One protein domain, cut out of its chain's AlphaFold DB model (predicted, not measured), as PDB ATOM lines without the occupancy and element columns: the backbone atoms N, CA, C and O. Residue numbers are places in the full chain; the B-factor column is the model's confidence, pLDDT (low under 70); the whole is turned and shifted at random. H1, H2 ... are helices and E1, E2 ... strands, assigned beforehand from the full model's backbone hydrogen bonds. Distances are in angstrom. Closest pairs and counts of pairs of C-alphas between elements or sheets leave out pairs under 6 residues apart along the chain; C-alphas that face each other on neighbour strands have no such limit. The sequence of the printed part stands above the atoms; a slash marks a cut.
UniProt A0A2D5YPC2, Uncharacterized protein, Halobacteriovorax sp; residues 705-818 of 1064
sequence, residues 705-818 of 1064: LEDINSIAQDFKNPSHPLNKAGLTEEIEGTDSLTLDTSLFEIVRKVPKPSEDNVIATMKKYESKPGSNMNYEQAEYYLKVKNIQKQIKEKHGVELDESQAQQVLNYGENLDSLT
ATOM      1  N   LEU A 705     -49.839  52.998 -14.864       96.69
ATOM      2  CA  LEU A 705     -48.523  53.571 -14.539       96.69
ATOM      3  C   LEU A 705     -48.043  53.177 -13.133       96.69
ATOM      4  O   LEU A 705     -46.899  52.757 -12.969       96.69
ATOM      5  N   GLU A 706     -48.909  53.275 -12.121       96.06
ATOM      6  CA  GLU A 706     -48.601  52.849 -10.747       96.06
ATOM      7  C   GLU A 706     -48.242  51.351 -10.691       96.06
ATOM      8  O   GLU A 706     -47.237  50.979 -10.080       96.06
ATOM      9  N   ASP A 707     -49.009  50.505 -11.385       94.38
ATOM     10  CA  ASP A 707     -48.772  49.063 -11.481       94.38
ATOM     11  C   ASP A 707     -47.457  48.753 -12.215       94.38
ATOM     12  O   ASP A 707     -46.676  47.921 -11.752       94.38
ATOM     13  N   ILE A 708     -47.179  49.429 -13.340       96.94
ATOM     14  CA  ILE A 708     -45.921  49.284 -14.095       96.94
ATOM     15  C   ILE A 708     -44.729  49.597 -13.190       96.94
ATOM     16  O   ILE A 708     -43.801  48.790 -13.104       96.94
ATOM     17  N   ASN A 709     -44.775  50.729 -12.486       95.88
ATOM     18  CA  ASN A 709     -43.702  51.166 -11.602       95.88
ATOM     19  C   ASN A 709     -43.501  50.189 -10.440       95.88
ATOM     20  O   ASN A 709     -42.370  49.804 -10.146       95.88
ATOM     21  N   SER A 710     -44.591  49.749  -9.804       95.62
ATOM     22  CA  SER A 710     -44.528  48.781  -8.706       95.62
ATOM     23  C   SER A 710     -43.909  47.458  -9.157       95.62
ATOM     24  O   SER A 710     -43.010  46.942  -8.495       95.62
ATOM     25  N   ILE A 711     -44.349  46.918 -10.296       96.06
ATOM     26  CA  ILE A 711     -43.850  45.637 -10.811       96.06
ATOM     27  C   ILE A 711     -42.382  45.755 -11.263       96.06
ATOM     28  O   ILE A 711     -41.588  44.851 -11.006       96.06
ATOM     29  N   ALA A 712     -41.986  46.876 -11.876       95.06
ATOM     30  CA  ALA A 712     -40.592  47.121 -12.257       95.06
ATOM     31  C   ALA A 712     -39.644  47.138 -11.044       95.06
ATOM     32  O   ALA A 712     -38.521  46.637 -11.130       95.06
ATOM     33  N   GLN A 713     -40.090  47.664  -9.895       93.75
ATOM     34  CA  GLN A 713     -39.310  47.610  -8.653       93.75
ATOM     35  C   GLN A 713     -39.202  46.184  -8.099       93.75
ATOM     36  O   GLN A 713     -38.126  45.790  -7.649       93.75
ATOM     37  N   ASP A 714     -40.263  45.378  -8.192       94.00
ATOM     38  CA  ASP A 714     -40.226  43.974  -7.760       94.00
ATOM     39  C   ASP A 714     -39.206  43.148  -8.560       94.00
ATOM     40  O   ASP A 714     -38.517  42.291  -7.996       94.00
ATOM     41  N   PHE A 715     -39.030  43.440  -9.855       94.81
ATOM     42  CA  PHE A 715     -38.009  42.789 -10.681       94.81
ATOM     43  C   PHE A 715     -36.579  43.039 -10.183       94.81
ATOM     44  O   PHE A 715     -35.711  42.190 -10.399       94.81
ATOM     45  N   LYS A 716     -36.313  44.143  -9.467       93.00
ATOM     46  CA  LYS A 716     -34.982  44.449  -8.901       93.00
ATOM     47  C   LYS A 716     -34.584  43.514  -7.772       93.00
ATOM     48  O   LYS A 716     -33.399  43.435  -7.456       93.00
ATOM     49  N   ASN A 717     -35.533  42.799  -7.166       92.81
ATOM     50  CA  ASN A 717     -35.218  41.815  -6.144       92.81
ATOM     51  C   ASN A 717     -34.305  40.722  -6.743       92.81
ATOM     52  O   ASN A 717     -34.760  39.970  -7.607       92.81
ATOM     53  N   PRO A 718     -33.055  40.548  -6.262       89.75
ATOM     54  CA  PRO A 718     -32.138  39.538  -6.802       89.75
ATOM     55  C   PRO A 718     -32.639  38.094  -6.640       89.75
ATOM     56  O   PRO A 718     -32.139  37.175  -7.285       89.75
ATOM     57  N   SER A 719     -33.621  37.878  -5.758       92.44
ATOM     58  CA  SER A 719     -34.287  36.586  -5.567       92.44
ATOM     59  C   SER A 719     -35.473  36.367  -6.514       92.44
ATOM     60  O   SER A 719     -36.021  35.265  -6.537       92.44
ATOM     61  N   HIS A 720     -35.877  37.372  -7.300       94.50
ATOM     62  CA  HIS A 720     -36.921  37.221  -8.309       94.50
ATOM     63  C   HIS A 720     -36.455  36.225  -9.394       94.50
ATOM     64  O   HIS A 720     -35.378  36.426  -9.969       94.50
ATOM     65  N   PRO A 721     -37.229  35.168  -9.724       95.25
ATOM     66  CA  PRO A 721     -36.769  34.107 -10.627       95.25
ATOM     67  C   PRO A 721     -36.329  34.601 -12.008       95.25
ATOM     68  O   PRO A 721     -35.370  34.074 -12.565       95.25
ATOM     69  N   LEU A 722     -36.994  35.634 -12.541       95.75
ATOM     70  CA  LEU A 722     -36.629  36.228 -13.832       95.75
ATOM     71  C   LEU A 722     -35.285  36.964 -13.789       95.75
ATOM     72  O   LEU A 722     -34.491  36.798 -14.707       95.75
ATOM     73  N   ASN A 723     -35.008  37.718 -12.720       93.25
ATOM     74  CA  ASN A 723     -33.748  38.447 -12.565       93.25
ATOM     75  C   ASN A 723     -32.584  37.464 -12.400       93.25
ATOM     76  O   ASN A 723     -31.607  37.510 -13.144       93.25
ATOM     77  N   LYS A 724     -32.761  36.452 -11.540       93.69
ATOM     78  CA  LYS A 724     -31.788  35.364 -11.369       93.69
ATOM     79  C   LYS A 724     -31.474  34.625 -12.678       93.69
ATOM     80  O   LYS A 724     -30.360  34.134 -12.847       93.69
ATOM     81  N   ALA A 725     -32.452  34.515 -13.575       91.12
ATOM     82  CA  ALA A 725     -32.306  33.867 -14.874       91.12
ATOM     83  C   ALA A 725     -31.813  34.805 -15.992       91.12
ATOM     84  O   ALA A 725     -31.684  34.351 -17.126       91.12
ATOM     85  N   GLY A 726     -31.560  36.089 -15.707       92.25
ATOM     86  CA  GLY A 726     -31.153  37.074 -16.714       92.25
ATOM     87  C   GLY A 726     -32.250  37.416 -17.729       92.25
ATOM     88  O   GLY A 726     -31.945  37.825 -18.841       92.25
ATOM     89  N   LEU A 727     -33.524  37.229 -17.370       93.88
ATOM     90  CA  LEU A 727     -34.687  37.536 -18.220       93.88
ATOM     91  C   LEU A 727     -35.292  38.918 -17.924       93.88
ATOM     92  O   LEU A 727     -36.417  39.220 -18.326       93.88
ATOM     93  N   THR A 728     -34.552  39.740 -17.189       95.56
ATOM     94  CA  THR A 728     -34.819  41.159 -16.973       95.56
ATOM     95  C   THR A 728     -33.578  41.946 -17.352       95.56
ATOM     96  O   THR A 728     -32.463  41.472 -17.140       95.56
ATOM     97  N   GLU A 729     -33.766  43.153 -17.860       94.56
ATOM     98  CA  GLU A 729     -32.692  44.017 -18.345       94.56
ATOM     99  C   GLU A 729     -32.780  45.397 -17.693       94.56
ATOM    100  O   GLU A 729     -33.874  45.921 -17.472       94.56
ATOM    101  N   GLU A 730     -31.621  45.973 -17.376       94.75
ATOM    102  CA  GLU A 730     -31.515  47.338 -16.862       94.75
ATOM    103  C   GLU A 730     -31.757  48.345 -17.982       94.75
ATOM    104  O   GLU A 730     -31.232  48.214 -19.092       94.75
ATOM    105  N   ILE A 731     -32.593  49.343 -17.702       94.50
ATOM    106  CA  ILE A 731     -32.851  50.432 -18.637       94.50
ATOM    107  C   ILE A 731     -31.712  51.442 -18.508       94.50
ATOM    108  O   ILE A 731     -31.558  52.083 -17.469       94.50
ATOM    109  N   GLU A 732     -30.941  51.589 -19.587       91.75
ATOM    110  CA  GLU A 732     -29.802  52.508 -19.679       91.75
ATOM    111  C   GLU A 732     -30.146  53.911 -19.160       91.75
ATOM    112  O   GLU A 732     -31.140  54.509 -19.568       91.75
ATOM    113  N   GLY A 733     -29.306  54.433 -18.261       89.75
ATOM    114  CA  GLY A 733     -29.486  55.755 -17.655       89.75
ATOM    115  C   GLY A 733     -30.439  55.793 -16.456       89.75
ATOM    116  O   GLY A 733     -30.604  56.855 -15.860       89.75
ATOM    117  N   THR A 734     -31.024  54.660 -16.062       92.38
ATOM    118  CA  THR A 734     -31.955  54.556 -14.928       92.38
ATOM    119  C   THR A 734     -31.573  53.399 -14.009       92.38
ATOM    120  O   THR A 734     -30.779  52.543 -14.377       92.38
ATOM    121  N   ASP A 735     -32.175  53.337 -12.823       89.94
ATOM    122  CA  ASP A 735     -32.047  52.197 -11.911       89.94
ATOM    123  C   ASP A 735     -33.190  51.172 -12.073       89.94
ATOM    124  O   ASP A 735     -33.395  50.322 -11.204       89.94
ATOM    125  N   SER A 736     -34.000  51.288 -13.128       93.19
ATOM    126  CA  SER A 736     -35.206  50.483 -13.330       93.19
ATOM    127  C   SER A 736     -34.919  49.260 -14.205       93.19
ATOM    128  O   SER A 736     -34.144  49.327 -15.160       93.19
ATOM    129  N   LEU A 737     -35.563  48.132 -13.888       95.44
ATOM    130  CA  LEU A 737     -35.509  46.918 -14.705       95.44
ATOM    131  C   LEU A 737     -36.782  46.771 -15.542       95.44
ATOM    132  O   LEU A 737     -37.882  47.101 -15.098       95.44
ATOM    133  N   THR A 738     -36.637  46.196 -16.731       96.81
ATOM    134  CA  THR A 738     -37.752  45.752 -17.573       96.81
ATOM    135  C   THR A 738     -37.597  44.286 -17.966       96.81
ATOM    136  O   THR A 738     -36.589  43.649 -17.660       96.81
ATOM    137  N   LEU A 739     -38.618  43.722 -18.606       96.19
ATOM    138  CA  LEU A 739     -38.586  42.352 -19.104       96.19
ATOM    139  C   LEU A 739     -37.717  42.245 -20.359       96.19
ATOM    140  O   LEU A 739     -37.725  43.146 -21.197       96.19
ATOM    141  N   ASP A 740     -37.066  41.094 -20.533       92.31
ATOM    142  CA  ASP A 740     -36.444  40.767 -21.812       92.31
ATOM    143  C   ASP A 740     -37.476  40.733 -22.959       92.31
ATOM    144  O   ASP A 740     -38.641  40.349 -22.788       92.31
ATOM    145  N   THR A 741     -37.032  41.079 -24.170       89.06
ATOM    146  CA  THR A 741     -37.876  41.108 -25.382       89.06
ATOM    147  C   THR A 741     -38.591  39.771 -25.623       89.06
ATOM    148  O   THR A 741     -39.735  39.739 -26.087       89.06
ATOM    149  N   SER A 742     -37.957  38.643 -25.282       86.94
ATOM    150  CA  SER A 742     -38.567  37.316 -25.407       86.94
ATOM    151  C   SER A 742     -39.791  37.120 -24.513       86.94
ATOM    152  O   SER A 742     -40.754  36.469 -24.933       86.94
ATOM    153  N   LEU A 743     -39.801  37.717 -23.319       93.06
ATOM    154  CA  LEU A 743     -40.932  37.652 -22.401       93.06
ATOM    155  C   LEU A 743     -42.083  38.533 -22.882       93.06
ATOM    156  O   LEU A 743     -43.232  38.090 -22.842       93.06
ATOM    157  N   PHE A 744     -41.798  39.721 -23.431       93.75
ATOM    158  CA  PHE A 744     -42.822  40.538 -24.091       93.75
ATOM    159  C   PHE A 744     -43.487  39.789 -25.252       93.75
ATOM    160  O   PHE A 744     -44.713  39.808 -25.386       93.75
ATOM    161  N   GLU A 745     -42.712  39.050 -26.050       88.25
ATOM    162  CA  GLU A 745     -43.258  38.186 -27.100       88.25
ATOM    163  C   GLU A 745     -44.156  37.070 -26.543       88.25
ATOM    164  O   GLU A 745     -45.178  36.756 -27.157       88.25
ATOM    165  N   ILE A 746     -43.820  36.480 -25.388       90.06
ATOM    166  CA  ILE A 746     -44.680  35.495 -24.713       90.06
ATOM    167  C   ILE A 746     -45.994  36.150 -24.272       90.06
ATOM    168  O   ILE A 746     -47.056  35.623 -24.607       90.06
ATOM    169  N   VAL A 747     -45.934  37.299 -23.589       90.56
ATOM    170  CA  VAL A 747     -47.119  38.017 -23.086       90.56
ATOM    171  C   VAL A 747     -48.046  38.433 -24.226       90.56
ATOM    172  O   VAL A 747     -49.236  38.114 -24.213       90.56
ATOM    173  N   ARG A 748     -47.500  39.038 -25.285       86.06
ATOM    174  CA  ARG A 748     -48.270  39.495 -26.455       86.06
ATOM    175  C   ARG A 748     -48.941  38.351 -27.224       86.06
ATOM    176  O   ARG A 748     -49.921  38.565 -27.945       86.06
ATOM    177  N   LYS A 749     -48.392  37.136 -27.126       83.19
ATOM    178  CA  LYS A 749     -48.847  35.946 -27.863       83.19
ATOM    179  C   LYS A 749     -49.620  34.951 -27.005       83.19
ATOM    180  O   LYS A 749     -49.916  33.865 -27.504       83.19
ATOM    181  N   VAL A 750     -49.977  35.281 -25.759       83.38
ATOM    182  CA  VAL A 750     -50.838  34.400 -24.960       83.38
ATOM    183  C   VAL A 750     -52.171  34.218 -25.685       83.38
ATOM    184  O   VAL A 750     -52.900  35.194 -25.882       83.38
ATOM    185  N   PRO A 751     -52.512  32.988 -26.112       73.81
ATOM    186  CA  PRO A 751     -53.763  32.756 -26.809       73.81
ATOM    187  C   PRO A 751     -54.933  32.993 -25.857       73.81
ATOM    188  O   PRO A 751     -54.864  32.660 -24.668       73.81
ATOM    189  N   LYS A 752     -56.036  33.524 -26.393       76.19
ATOM    190  CA  LYS A 752     -57.295  33.555 -25.654       76.19
ATOM    191  C   LYS A 752     -57.724  32.104 -25.373       76.19
ATOM    192  O   LYS A 752     -57.770  31.313 -26.318       76.19
ATOM    193  N   PRO A 753     -58.017  31.734 -24.116       80.44
ATOM    194  CA  PRO A 753     -58.565  30.417 -23.808       80.44
ATOM    195  C   PRO A 753     -59.868  30.155 -24.580       80.44
ATOM    196  O   PRO A 753     -60.657  31.079 -24.788       80.44
ATOM    197  N   SER A 754     -60.103  28.906 -25.001       76.94
ATOM    198  CA  SER A 754     -61.387  28.521 -25.602       76.94
ATOM    199  C   SER A 754     -62.515  28.626 -24.576       76.94
ATOM    200  O   SER A 754     -62.295  28.401 -23.386       76.94
ATOM    201  N   GLU A 755     -63.725  28.930 -25.043       74.88
ATOM    202  CA  GLU A 755     -64.910  29.056 -24.187       74.88
ATOM    203  C   GLU A 755     -65.146  27.790 -23.350       74.88
ATOM    204  O   GLU A 755     -65.321  27.879 -22.136       74.88
ATOM    205  N   ASP A 756     -64.998  26.610 -23.958       82.12
ATOM    206  CA  ASP A 756     -65.088  25.323 -23.261       82.12
ATOM    207  C   ASP A 756     -64.089  25.204 -22.103       82.12
ATOM    208  O   ASP A 756     -64.439  24.728 -21.022       82.12
ATOM    209  N   ASN A 757     -62.850  25.674 -22.294       85.88
ATOM    210  CA  ASN A 757     -61.827  25.643 -21.250       85.88
ATOM    211  C   ASN A 757     -62.161  26.613 -20.112       85.88
ATOM    212  O   ASN A 757     -61.927  26.289 -18.943       85.88
ATOM    213  N   VAL A 758     -62.721  27.783 -20.432       83.44
ATOM    214  CA  VAL A 758     -63.168  28.755 -19.426       83.44
ATOM    215  C   VAL A 758     -64.320  28.168 -18.612       83.44
ATOM    216  O   VAL A 758     -64.231  28.116 -17.387       83.44
ATOM    217  N   ILE A 759     -65.347  27.624 -19.273       84.94
ATOM    218  CA  ILE A 759     -66.507  26.994 -18.623       84.94
ATOM    219  C   ILE A 759     -66.075  25.798 -17.763       84.94
ATOM    220  O   ILE A 759     -66.526  25.656 -16.624       84.94
ATOM    221  N   ALA A 760     -65.184  24.940 -18.267       88.81
ATOM    222  CA  ALA A 760     -64.653  23.814 -17.501       88.81
ATOM    223  C   ALA A 760     -63.890  24.281 -16.250       88.81
ATOM    224  O   ALA A 760     -64.013  23.678 -15.182       88.81
ATOM    225  N   THR A 761     -63.139  25.380 -16.361       88.75
ATOM    226  CA  THR A 761     -62.425  25.985 -15.230       88.75
ATOM    227  C   THR A 761     -63.398  26.556 -14.205       88.75
ATOM    228  O   THR A 761     -63.248  26.265 -13.021       88.75
ATOM    229  N   MET A 762     -64.440  27.273 -14.632       88.00
ATOM    230  CA  MET A 762     -65.491  27.765 -13.732       88.00
ATOM    231  C   MET A 762     -66.130  26.616 -12.941       88.00
ATOM    232  O   MET A 762     -66.098  26.634 -11.714       88.00
ATOM    233  N   LYS A 763     -66.587  25.553 -13.622       87.00
ATOM    234  CA  LYS A 763     -67.190  24.365 -12.982       87.00
ATOM    235  C   LYS A 763     -66.261  23.691 -11.971       87.00
ATOM    236  O   LYS A 763     -66.695  23.248 -10.908       87.00
ATOM    237  N   LYS A 764     -64.960  23.622 -12.273       86.19
ATOM    238  CA  LYS A 764     -63.956  23.075 -11.347       86.19
ATOM    239  C   LYS A 764     -63.901  23.872 -10.040       86.19
ATOM    240  O   LYS A 764     -63.716  23.278  -8.979       86.19
ATOM    241  N   TYR A 765     -64.063  25.191 -10.104       81.88
ATOM    242  CA  TYR A 765     -63.998  26.084  -8.944       81.88
ATOM    243  C   TYR A 765     -65.350  26.296  -8.249       81.88
ATOM    244  O   TYR A 765     -65.359  26.539  -7.046       81.88
ATOM    245  N   GLU A 766     -66.472  26.071  -8.939       78.38
ATOM    246  CA  GLU A 766     -67.812  26.005  -8.328       78.38
ATOM    247  C   GLU A 766     -67.920  24.913  -7.253       78.38
ATOM    248  O   GLU A 766     -68.639  25.057  -6.269       78.38
ATOM    249  N   SER A 767     -67.158  23.824  -7.402       67.75
ATOM    250  CA  SER A 767     -67.147  22.713  -6.442       67.75
ATOM    251  C   SER A 767     -66.426  23.010  -5.113       67.75
ATOM    252  O   SER A 767     -66.469  22.184  -4.200       67.75
ATOM    253  N   LYS A 768     -65.760  24.168  -4.974       71.25
ATOM    254  CA  LYS A 768     -64.990  24.543  -3.777       71.25
ATOM    255  C   LYS A 768     -65.720  25.624  -2.956       71.25
ATOM    256  O   LYS A 768     -66.013  26.694  -3.495       71.25
ATOM    257  N   PRO A 769     -65.961  25.417  -1.644       48.41
ATOM    258  CA  PRO A 769     -66.604  26.421  -0.793       48.41
ATOM    259  C   PRO A 769     -65.868  27.770  -0.847       48.41
ATOM    260  O   PRO A 769     -64.653  27.823  -0.671       48.41
ATOM    261  N   GLY A 770     -66.595  28.859  -1.125       62.72
ATOM    262  CA  GLY A 770     -66.053  30.226  -1.170       62.72
ATOM    263  C   GLY A 770     -65.224  30.586  -2.413       62.72
ATOM    264  O   GLY A 770     -64.596  31.639  -2.415       62.72
ATOM    265  N   SER A 771     -65.207  29.746  -3.457       65.12
ATOM    266  CA  SER A 771     -64.279  29.875  -4.599       65.12
ATOM    267  C   SER A 771     -64.953  30.114  -5.959       65.12
ATOM    268  O   SER A 771     -64.337  29.834  -6.987       65.12
ATOM    269  N   ASN A 772     -66.205  30.586  -6.003       75.62
ATOM    270  CA  ASN A 772     -66.903  30.794  -7.277       75.62
ATOM    271  C   ASN A 772     -66.168  31.821  -8.145       75.62
ATOM    272  O   ASN A 772     -66.044  32.989  -7.781       75.62
ATOM    273  N   MET A 773     -65.713  31.362  -9.307       81.75
ATOM    274  CA  MET A 773     -64.982  32.150 -10.285       81.75
ATOM    275  C   MET A 773     -65.928  32.537 -11.422       81.75
ATOM    276  O   MET A 773     -66.605  31.677 -11.987       81.75
ATOM    277  N   ASN A 774     -65.990  33.821 -11.766       81.81
ATOM    278  CA  ASN A 774     -66.734  34.259 -12.944       81.81
ATOM    279  C   ASN A 774     -65.941  33.970 -14.239       81.81
ATOM    280  O   ASN A 774     -64.765  33.606 -14.197       81.81
ATOM    281  N   TYR A 775     -66.587  34.138 -15.396       77.94
ATOM    282  CA  TYR A 775     -65.975  33.853 -16.700       77.94
ATOM    283  C   TYR A 775     -64.658  34.609 -16.919       77.94
ATOM    284  O   TYR A 775     -63.675  34.028 -17.369       77.94
ATOM    285  N   GLU A 776     -64.609  35.894 -16.565       75.38
ATOM    286  CA  GLU A 776     -63.425  36.734 -16.766       75.38
ATOM    287  C   GLU A 776     -62.269  36.309 -15.866       75.38
ATOM    288  O   GLU A 776     -61.140  36.192 -16.332       75.38
ATOM    289  N   GLN A 777     -62.554  36.003 -14.600       83.06
ATOM    290  CA  GLN A 777     -61.566  35.483 -13.657       83.06
ATOM    291  C   GLN A 777     -61.011  34.129 -14.124       83.06
ATOM    292  O   GLN A 777     -59.810  33.894 -14.014       83.06
ATOM    293  N   ALA A 778     -61.855  33.261 -14.693       84.75
ATOM    294  CA  ALA A 778     -61.438  31.966 -15.231       84.75
ATOM    295  C   ALA A 778     -60.610  32.097 -16.512       84.75
ATOM    296  O   ALA A 778     -59.573  31.443 -16.640       84.75
ATOM    297  N   GLU A 779     -61.016  32.971 -17.434       83.38
ATOM    298  CA  GLU A 779     -60.224  33.290 -18.624       83.38
ATOM    299  C   GLU A 779     -58.848  33.829 -18.223       83.38
ATOM    300  O   GLU A 779     -57.815  33.391 -18.735       83.38
ATOM    301  N   TYR A 780     -58.833  34.754 -17.271       85.62
ATOM    302  CA  TYR A 780     -57.627  35.400 -16.798       85.62
ATOM    303  C   TYR A 780     -56.675  34.423 -16.088       85.62
ATOM    304  O   TYR A 780     -55.500  34.338 -16.443       85.62
ATOM    305  N   TYR A 781     -57.194  33.578 -15.195       89.00
ATOM    306  CA  TYR A 781     -56.433  32.496 -14.562       89.00
ATOM    307  C   TYR A 781     -55.770  31.569 -15.594       89.00
ATOM    308  O   TYR A 781     -54.587  31.238 -15.485       89.00
ATOM    309  N   LEU A 782     -56.502  31.173 -16.641       90.44
ATOM    310  CA  LEU A 782     -55.959  30.327 -17.706       90.44
ATOM    311  C   LEU A 782     -54.840  31.022 -18.493       90.44
ATOM    312  O   LEU A 782     -53.866  30.367 -18.870       90.44
ATOM    313  N   LYS A 783     -54.932  32.340 -18.715       90.56
ATOM    314  CA  LYS A 783     -53.832  33.111 -19.313       90.56
ATOM    315  C   LYS A 783     -52.583  33.082 -18.437       90.56
ATOM    316  O   LYS A 783     -51.505  32.804 -18.958       90.56
ATOM    317  N   VAL A 784     -52.725  33.282 -17.126       92.44
ATOM    318  CA  VAL A 784     -51.609  33.197 -16.167       92.44
ATOM    319  C   VAL A 784     -50.966  31.808 -16.207       92.44
ATOM    320  O   VAL A 784     -49.746  31.693 -16.316       92.44
ATOM    321  N   LYS A 785     -51.765  30.730 -16.233       94.00
ATOM    322  CA  LYS A 785     -51.236  29.360 -16.383       94.00
ATOM    323  C   LYS A 785     -50.505  29.146 -17.707       94.00
ATOM    324  O   LYS A 785     -49.467  28.484 -17.731       94.00
ATOM    325  N   ASN A 786     -51.000  29.728 -18.795       92.31
ATOM    326  CA  ASN A 786     -50.328  29.673 -20.090       92.31
ATOM    327  C   ASN A 786     -48.998  30.442 -20.088       92.31
ATOM    328  O   ASN A 786     -48.042  29.962 -20.695       92.31
ATOM    329  N   ILE A 787     -48.912  31.585 -19.396       93.56
ATOM    330  CA  ILE A 787     -47.652  32.317 -19.178       93.56
ATOM    331  C   ILE A 787     -46.656  31.445 -18.413       93.56
ATOM    332  O   ILE A 787     -45.554  31.222 -18.910       93.56
ATOM    333  N   GLN A 788     -47.053  30.893 -17.257       94.88
ATOM    334  CA  GLN A 788     -46.196  30.014 -16.447       94.88
ATOM    335  C   GLN A 788     -45.635  28.864 -17.283       94.88
ATOM    336  O   GLN A 788     -44.430  28.615 -17.291       94.88
ATOM    337  N   LYS A 789     -46.518  28.190 -18.030       92.88
ATOM    338  CA  LYS A 789     -46.146  27.080 -18.904       92.88
ATOM    339  C   LYS A 789     -45.141  27.521 -19.969       92.88
ATOM    340  O   LYS A 789     -44.104  26.884 -20.110       92.88
ATOM    341  N   GLN A 790     -45.424  28.603 -20.693       91.19
ATOM    342  CA  GLN A 790     -44.552  29.059 -21.775       91.19
ATOM    343  C   GLN A 790     -43.184  29.525 -21.278       91.19
ATOM    344  O   GLN A 790     -42.188  29.225 -21.930       91.19
ATOM    345  N   ILE A 791     -43.115  30.230 -20.145       92.81
ATOM    346  CA  ILE A 791     -41.841  30.686 -19.571       92.81
ATOM    347  C   ILE A 791     -41.012  29.488 -19.100       92.81
ATOM    348  O   ILE A 791     -39.828  29.401 -19.426       92.81
ATOM    349  N   LYS A 792     -41.641  28.506 -18.443       93.12
ATOM    350  CA  LYS A 792     -40.973  27.260 -18.053       93.12
ATOM    351  C   LYS A 792     -40.453  26.483 -19.263       93.12
ATOM    352  O   LYS A 792     -39.308  26.050 -19.262       93.12
ATOM    353  N   GLU A 793     -41.266  26.314 -20.304       87.94
ATOM    354  CA  GLU A 793     -40.884  25.558 -21.507       87.94
ATOM    355  C   GLU A 793     -39.780  26.251 -22.319       87.94
ATOM    356  O   GLU A 793     -38.878  25.583 -22.829       87.94
ATOM    357  N   LYS A 794     -39.846  27.583 -22.450       86.94
ATOM    358  CA  LYS A 794     -38.928  28.359 -23.298       86.94
ATOM    359  C   LYS A 794     -37.633  28.753 -22.603       86.94
ATOM    360  O   LYS A 794     -36.603  28.790 -23.266       86.94
ATOM    361  N   HIS A 795     -37.691  29.022 -21.302       89.81
ATOM    362  CA  HIS A 795     -36.570  29.578 -20.541       89.81
ATOM    363  C   HIS A 795     -36.176  28.739 -19.320       89.81
ATOM    364  O   HIS A 795     -35.210  29.070 -18.643       89.81
ATOM    365  N   GLY A 796     -36.897  27.657 -19.006       90.31
ATOM    366  CA  GLY A 796     -36.592  26.812 -17.847       90.31
ATOM    367  C   GLY A 796     -36.902  27.462 -16.494       90.31
ATOM    368  O   GLY A 796     -36.524  26.912 -15.463       90.31
ATOM    369  N   VAL A 797     -37.587  28.612 -16.480       93.94
ATOM    370  CA  VAL A 797     -37.899  29.354 -15.253       93.94
ATOM    371  C   VAL A 797     -39.298  29.008 -14.766       93.94
ATOM    372  O   VAL A 797     -40.286  29.181 -15.481       93.94
ATOM    373  N   GLU A 798     -39.387  28.531 -13.530       95.69
ATOM    374  CA  GLU A 798     -40.665  28.336 -12.854       95.69
ATOM    375  C   GLU A 798     -41.076  29.627 -12.150       95.69
ATOM    376  O   GLU A 798     -40.331  30.166 -11.333       95.69
ATOM    377  N   LEU A 799     -42.270  30.111 -12.479       95.81
ATOM    378  CA  LEU A 799     -42.909  31.226 -11.794       95.81
ATOM    379  C   LEU A 799     -44.048  30.691 -10.944       95.81
ATOM    380  O   LEU A 799     -44.783  29.806 -11.393       95.81
ATOM    381  N   ASP A 800     -44.252  31.261  -9.762       95.69
ATOM    382  CA  ASP A 800     -45.517  31.091  -9.054       95.69
ATOM    383  C   ASP A 800     -46.648  31.887  -9.746       95.69
ATOM    384  O   ASP A 800     -46.459  32.537 -10.780       95.69
ATOM    385  N   GLU A 801     -47.877  31.748  -9.242       91.50
ATOM    386  CA  GLU A 801     -49.040  32.428  -9.828       91.50
ATOM    387  C   GLU A 801     -48.930  33.954  -9.677       91.50
ATOM    388  O   GLU A 801     -49.208  34.675 -10.630       91.50
ATOM    389  N   SER A 802     -48.420  34.394  -8.521       93.25
ATOM    390  CA  SER A 802     -47.920  35.732  -8.168       93.25
ATOM    391  C   SER A 802     -47.121  36.418  -9.271       93.25
ATOM    392  O   SER A 802     -47.439  37.496  -9.769       93.25
ATOM    393  N   GLN A 803     -46.046  35.756  -9.650       95.56
ATOM    394  CA  GLN A 803     -45.032  36.285 -10.544       95.56
ATOM    395  C   GLN A 803     -45.502  36.248 -11.998       95.56
ATOM    396  O   GLN A 803     -45.302  37.197 -12.751       95.56
ATOM    397  N   ALA A 804     -46.178  35.176 -12.418       94.62
ATOM    398  CA  ALA A 804     -46.722  35.102 -13.774       94.62
ATOM    399  C   ALA A 804     -47.836  36.128 -14.016       94.62
ATOM    400  O   ALA A 804     -47.956  36.675 -15.112       94.62
ATOM    401  N   GLN A 805     -48.613  36.407 -12.972       93.00
ATOM    402  CA  GLN A 805     -49.584  37.485 -12.922       93.00
ATOM    403  C   GLN A 805     -48.922  38.857 -13.119       93.00
ATOM    404  O   GLN A 805     -49.374  39.636 -13.957       93.00
ATOM    405  N   GLN A 806     -47.832  39.138 -12.396       94.25
ATOM    406  CA  GLN A 806     -47.057  40.374 -12.554       94.25
ATOM    407  C   GLN A 806     -46.526  40.533 -13.983       94.25
ATOM    408  O   GLN A 806     -46.688  41.593 -14.577       94.25
ATOM    409  N   VAL A 807     -45.966  39.474 -14.576       95.44
ATOM    410  CA  VAL A 807     -45.471  39.490 -15.966       95.44
ATOM    411  C   VAL A 807     -46.587  39.803 -16.965       95.44
ATOM    412  O   VAL A 807     -46.401  40.626 -17.863       95.44
ATOM    413  N   LEU A 808     -47.750  39.161 -16.809       92.69
ATOM    414  CA  LEU A 808     -48.908  39.399 -17.668       92.69
ATOM    415  C   LEU A 808     -49.397  40.849 -17.550       92.69
ATOM    416  O   LEU A 808     -49.563  41.510 -18.573       92.69
ATOM    417  N   ASN A 809     -49.572  41.345 -16.322       92.62
ATOM    418  CA  ASN A 809     -50.032  42.710 -16.057       92.62
ATOM    419  C   ASN A 809     -49.054  43.762 -16.570       92.62
ATOM    420  O   ASN A 809     -49.468  44.692 -17.251       92.62
ATOM    421  N   TYR A 810     -47.760  43.593 -16.299       96.31
ATOM    422  CA  TYR A 810     -46.723  44.510 -16.762       96.31
ATOM    423  C   TYR A 810     -46.760  44.659 -18.286       96.31
ATOM    424  O   TYR A 810     -46.811  45.774 -18.804       96.31
ATOM    425  N   GLY A 811     -46.834  43.540 -19.015       94.25
ATOM    426  CA  GLY A 811     -46.959  43.579 -20.467       94.25
ATOM    427  C   GLY A 811     -48.290  44.171 -20.950       94.25
ATOM    428  O   GLY A 811     -48.278  45.068 -21.788       94.25
ATOM    429  N   GLU A 812     -49.440  43.717 -20.437       90.50
ATOM    430  CA  GLU A 812     -50.753  44.234 -20.869       90.50
ATOM    431  C   GLU A 812     -50.923  45.738 -20.571       90.50
ATOM    432  O   GLU A 812     -51.585  46.439 -21.348       90.50
ATOM    433  N   ASN A 813     -50.317  46.248 -19.494       93.88
ATOM    434  CA  ASN A 813     -50.318  47.669 -19.144       93.88
ATOM    435  C   ASN A 813     -49.423  48.471 -20.093       93.88
ATOM    436  O   ASN A 813     -49.903  49.437 -20.682       93.88
ATOM    437  N   LEU A 814     -48.192  48.028 -20.360       95.44
ATOM    438  CA  LEU A 814     -47.316  48.684 -21.341       95.44
ATOM    439  C   LEU A 814     -47.923  48.705 -22.752       95.44
ATOM    440  O   LEU A 814     -47.937  49.747 -23.407       95.44
ATOM    441  N   ASP A 815     -48.492  47.589 -23.221       92.06
ATOM    442  CA  ASP A 815     -49.136  47.522 -24.542       92.06
ATOM    443  C   ASP A 815     -50.336  48.478 -24.651       92.06
ATOM    444  O   ASP A 815     -50.583  49.082 -25.702       92.06
ATOM    445  N   SER A 816     -51.067  48.680 -23.552       89.56
ATOM    446  CA  SER A 816     -52.183  49.629 -23.515       89.56
ATOM    447  C   SER A 816     -51.754  51.089 -23.643       89.56
ATOM    448  O   SER A 816     -52.566  51.910 -24.071       89.56
ATOM    449  N   LEU A 817     -50.483  51.387 -23.369       94.38
ATOM    450  CA  LEU A 817     -49.906  52.722 -23.467       94.38
ATOM    451  C   LEU A 817     -49.160  52.974 -24.785       94.38
ATOM    452  O   LEU A 817     -48.801  54.112 -25.052       94.38
ATOM    453  N   THR A 818     -48.961  51.962 -25.647       92.06
ATOM    454  CA  THR A 818     -48.286  52.193 -26.942       92.06
ATOM    455  C   THR A 818     -49.078  53.203 -27.794       92.06
ATOM    456  O   THR A 818     -50.299  53.073 -27.922       92.06
TER     457      THR A 818
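What this domain is: This is residues 705 to 818 of the 1064 residues of an uncharacterized protein of Halobacteriovorax sp (UniProt A0A2D5YPC2). The longest helix, H5, and H6 form the core: H6 meets the middle part of H5 with its residues 801 to 808 and runs off about perpendicular to it, while H1 and H3 pack on H6. H4 lies across the first end of H5, away from the rest, and the small hairpin E1 and E2 packs on H1 toward the other end of the domain. The printed part has 114 residues, with six named helices and two named strands in the order H1 H2 E1 E2 H3 H4 H5 H6; the sheet is E1 - E2, antiparallel, and the class is mostly helix. It is compact, with a radius of gyration of the C-alphas of 15.3 A, yet elongated, spanning 50 by 29 by 26 A.

How they stand to each other: H1, residues 705 to 715, is close to but not clearly touching H2, residues 721 to 724; their closest C-alphas are Phe 715 and Asn 723, 6.4 A apart. E1, residues 728 to 730, and E2, residues 737 to 739, form an antiparallel hairpin at 142 degrees, with N 729 and O 738 within hydrogen-bond range at 2.9 A. The closest C-alphas of H1 and E2 are Ala 712 and Leu 737, 5.6 A apart. H6, residues 801 to 817, touches H1 at a steep tilt of 43 degrees, opposite ways, closest at C-alphas 708 and 810, 5.5 A. H3, residues 741 to 748, touches H6 about perpendicular at 87 degrees, closest at C-alphas 747 and 808, 5.9 A. H5, residues 775 to 795, touches H3 with residues 787 to 791 alone, at a shallow tilt of 25 degrees, opposite ways, closest at C-alphas 747 and 787, 6.9 A. H5 and H6 touch about perpendicular at 79 degrees, closest at C-alphas 784 and 805, 5.7 A. H4, residues 755 to 766, touches H5 about perpendicular at 74 degrees, closest at C-alphas 758 and 779, 5.5 A; H4 and H6 are apart. Every O i to N i+4 pair is within hydrogen-bond range in H1, H3, H4, H5 and H6; H2 is too short for one.

Where its parts are: H1 begins at C-alpha 705, (-48.523, 53.571, -14.539), and is 15.5 A long. H4 measures 16.4 A. H5 begins at C-alpha 775, (-65.975, 33.853, -16.700), and is 30.0 A long. H6, 24.5 A long, ends at C-alpha 817, (-49.906, 52.722, -23.467).

The domain as a whole: The C-alphas of Gly 733 and Ser 767 are the two farthest apart, at 51.3 A. The printed part has no cut and no long link. Mean pLDDT of the printed part is 89.1; residue 767 and residues 769 to 771 are under 70.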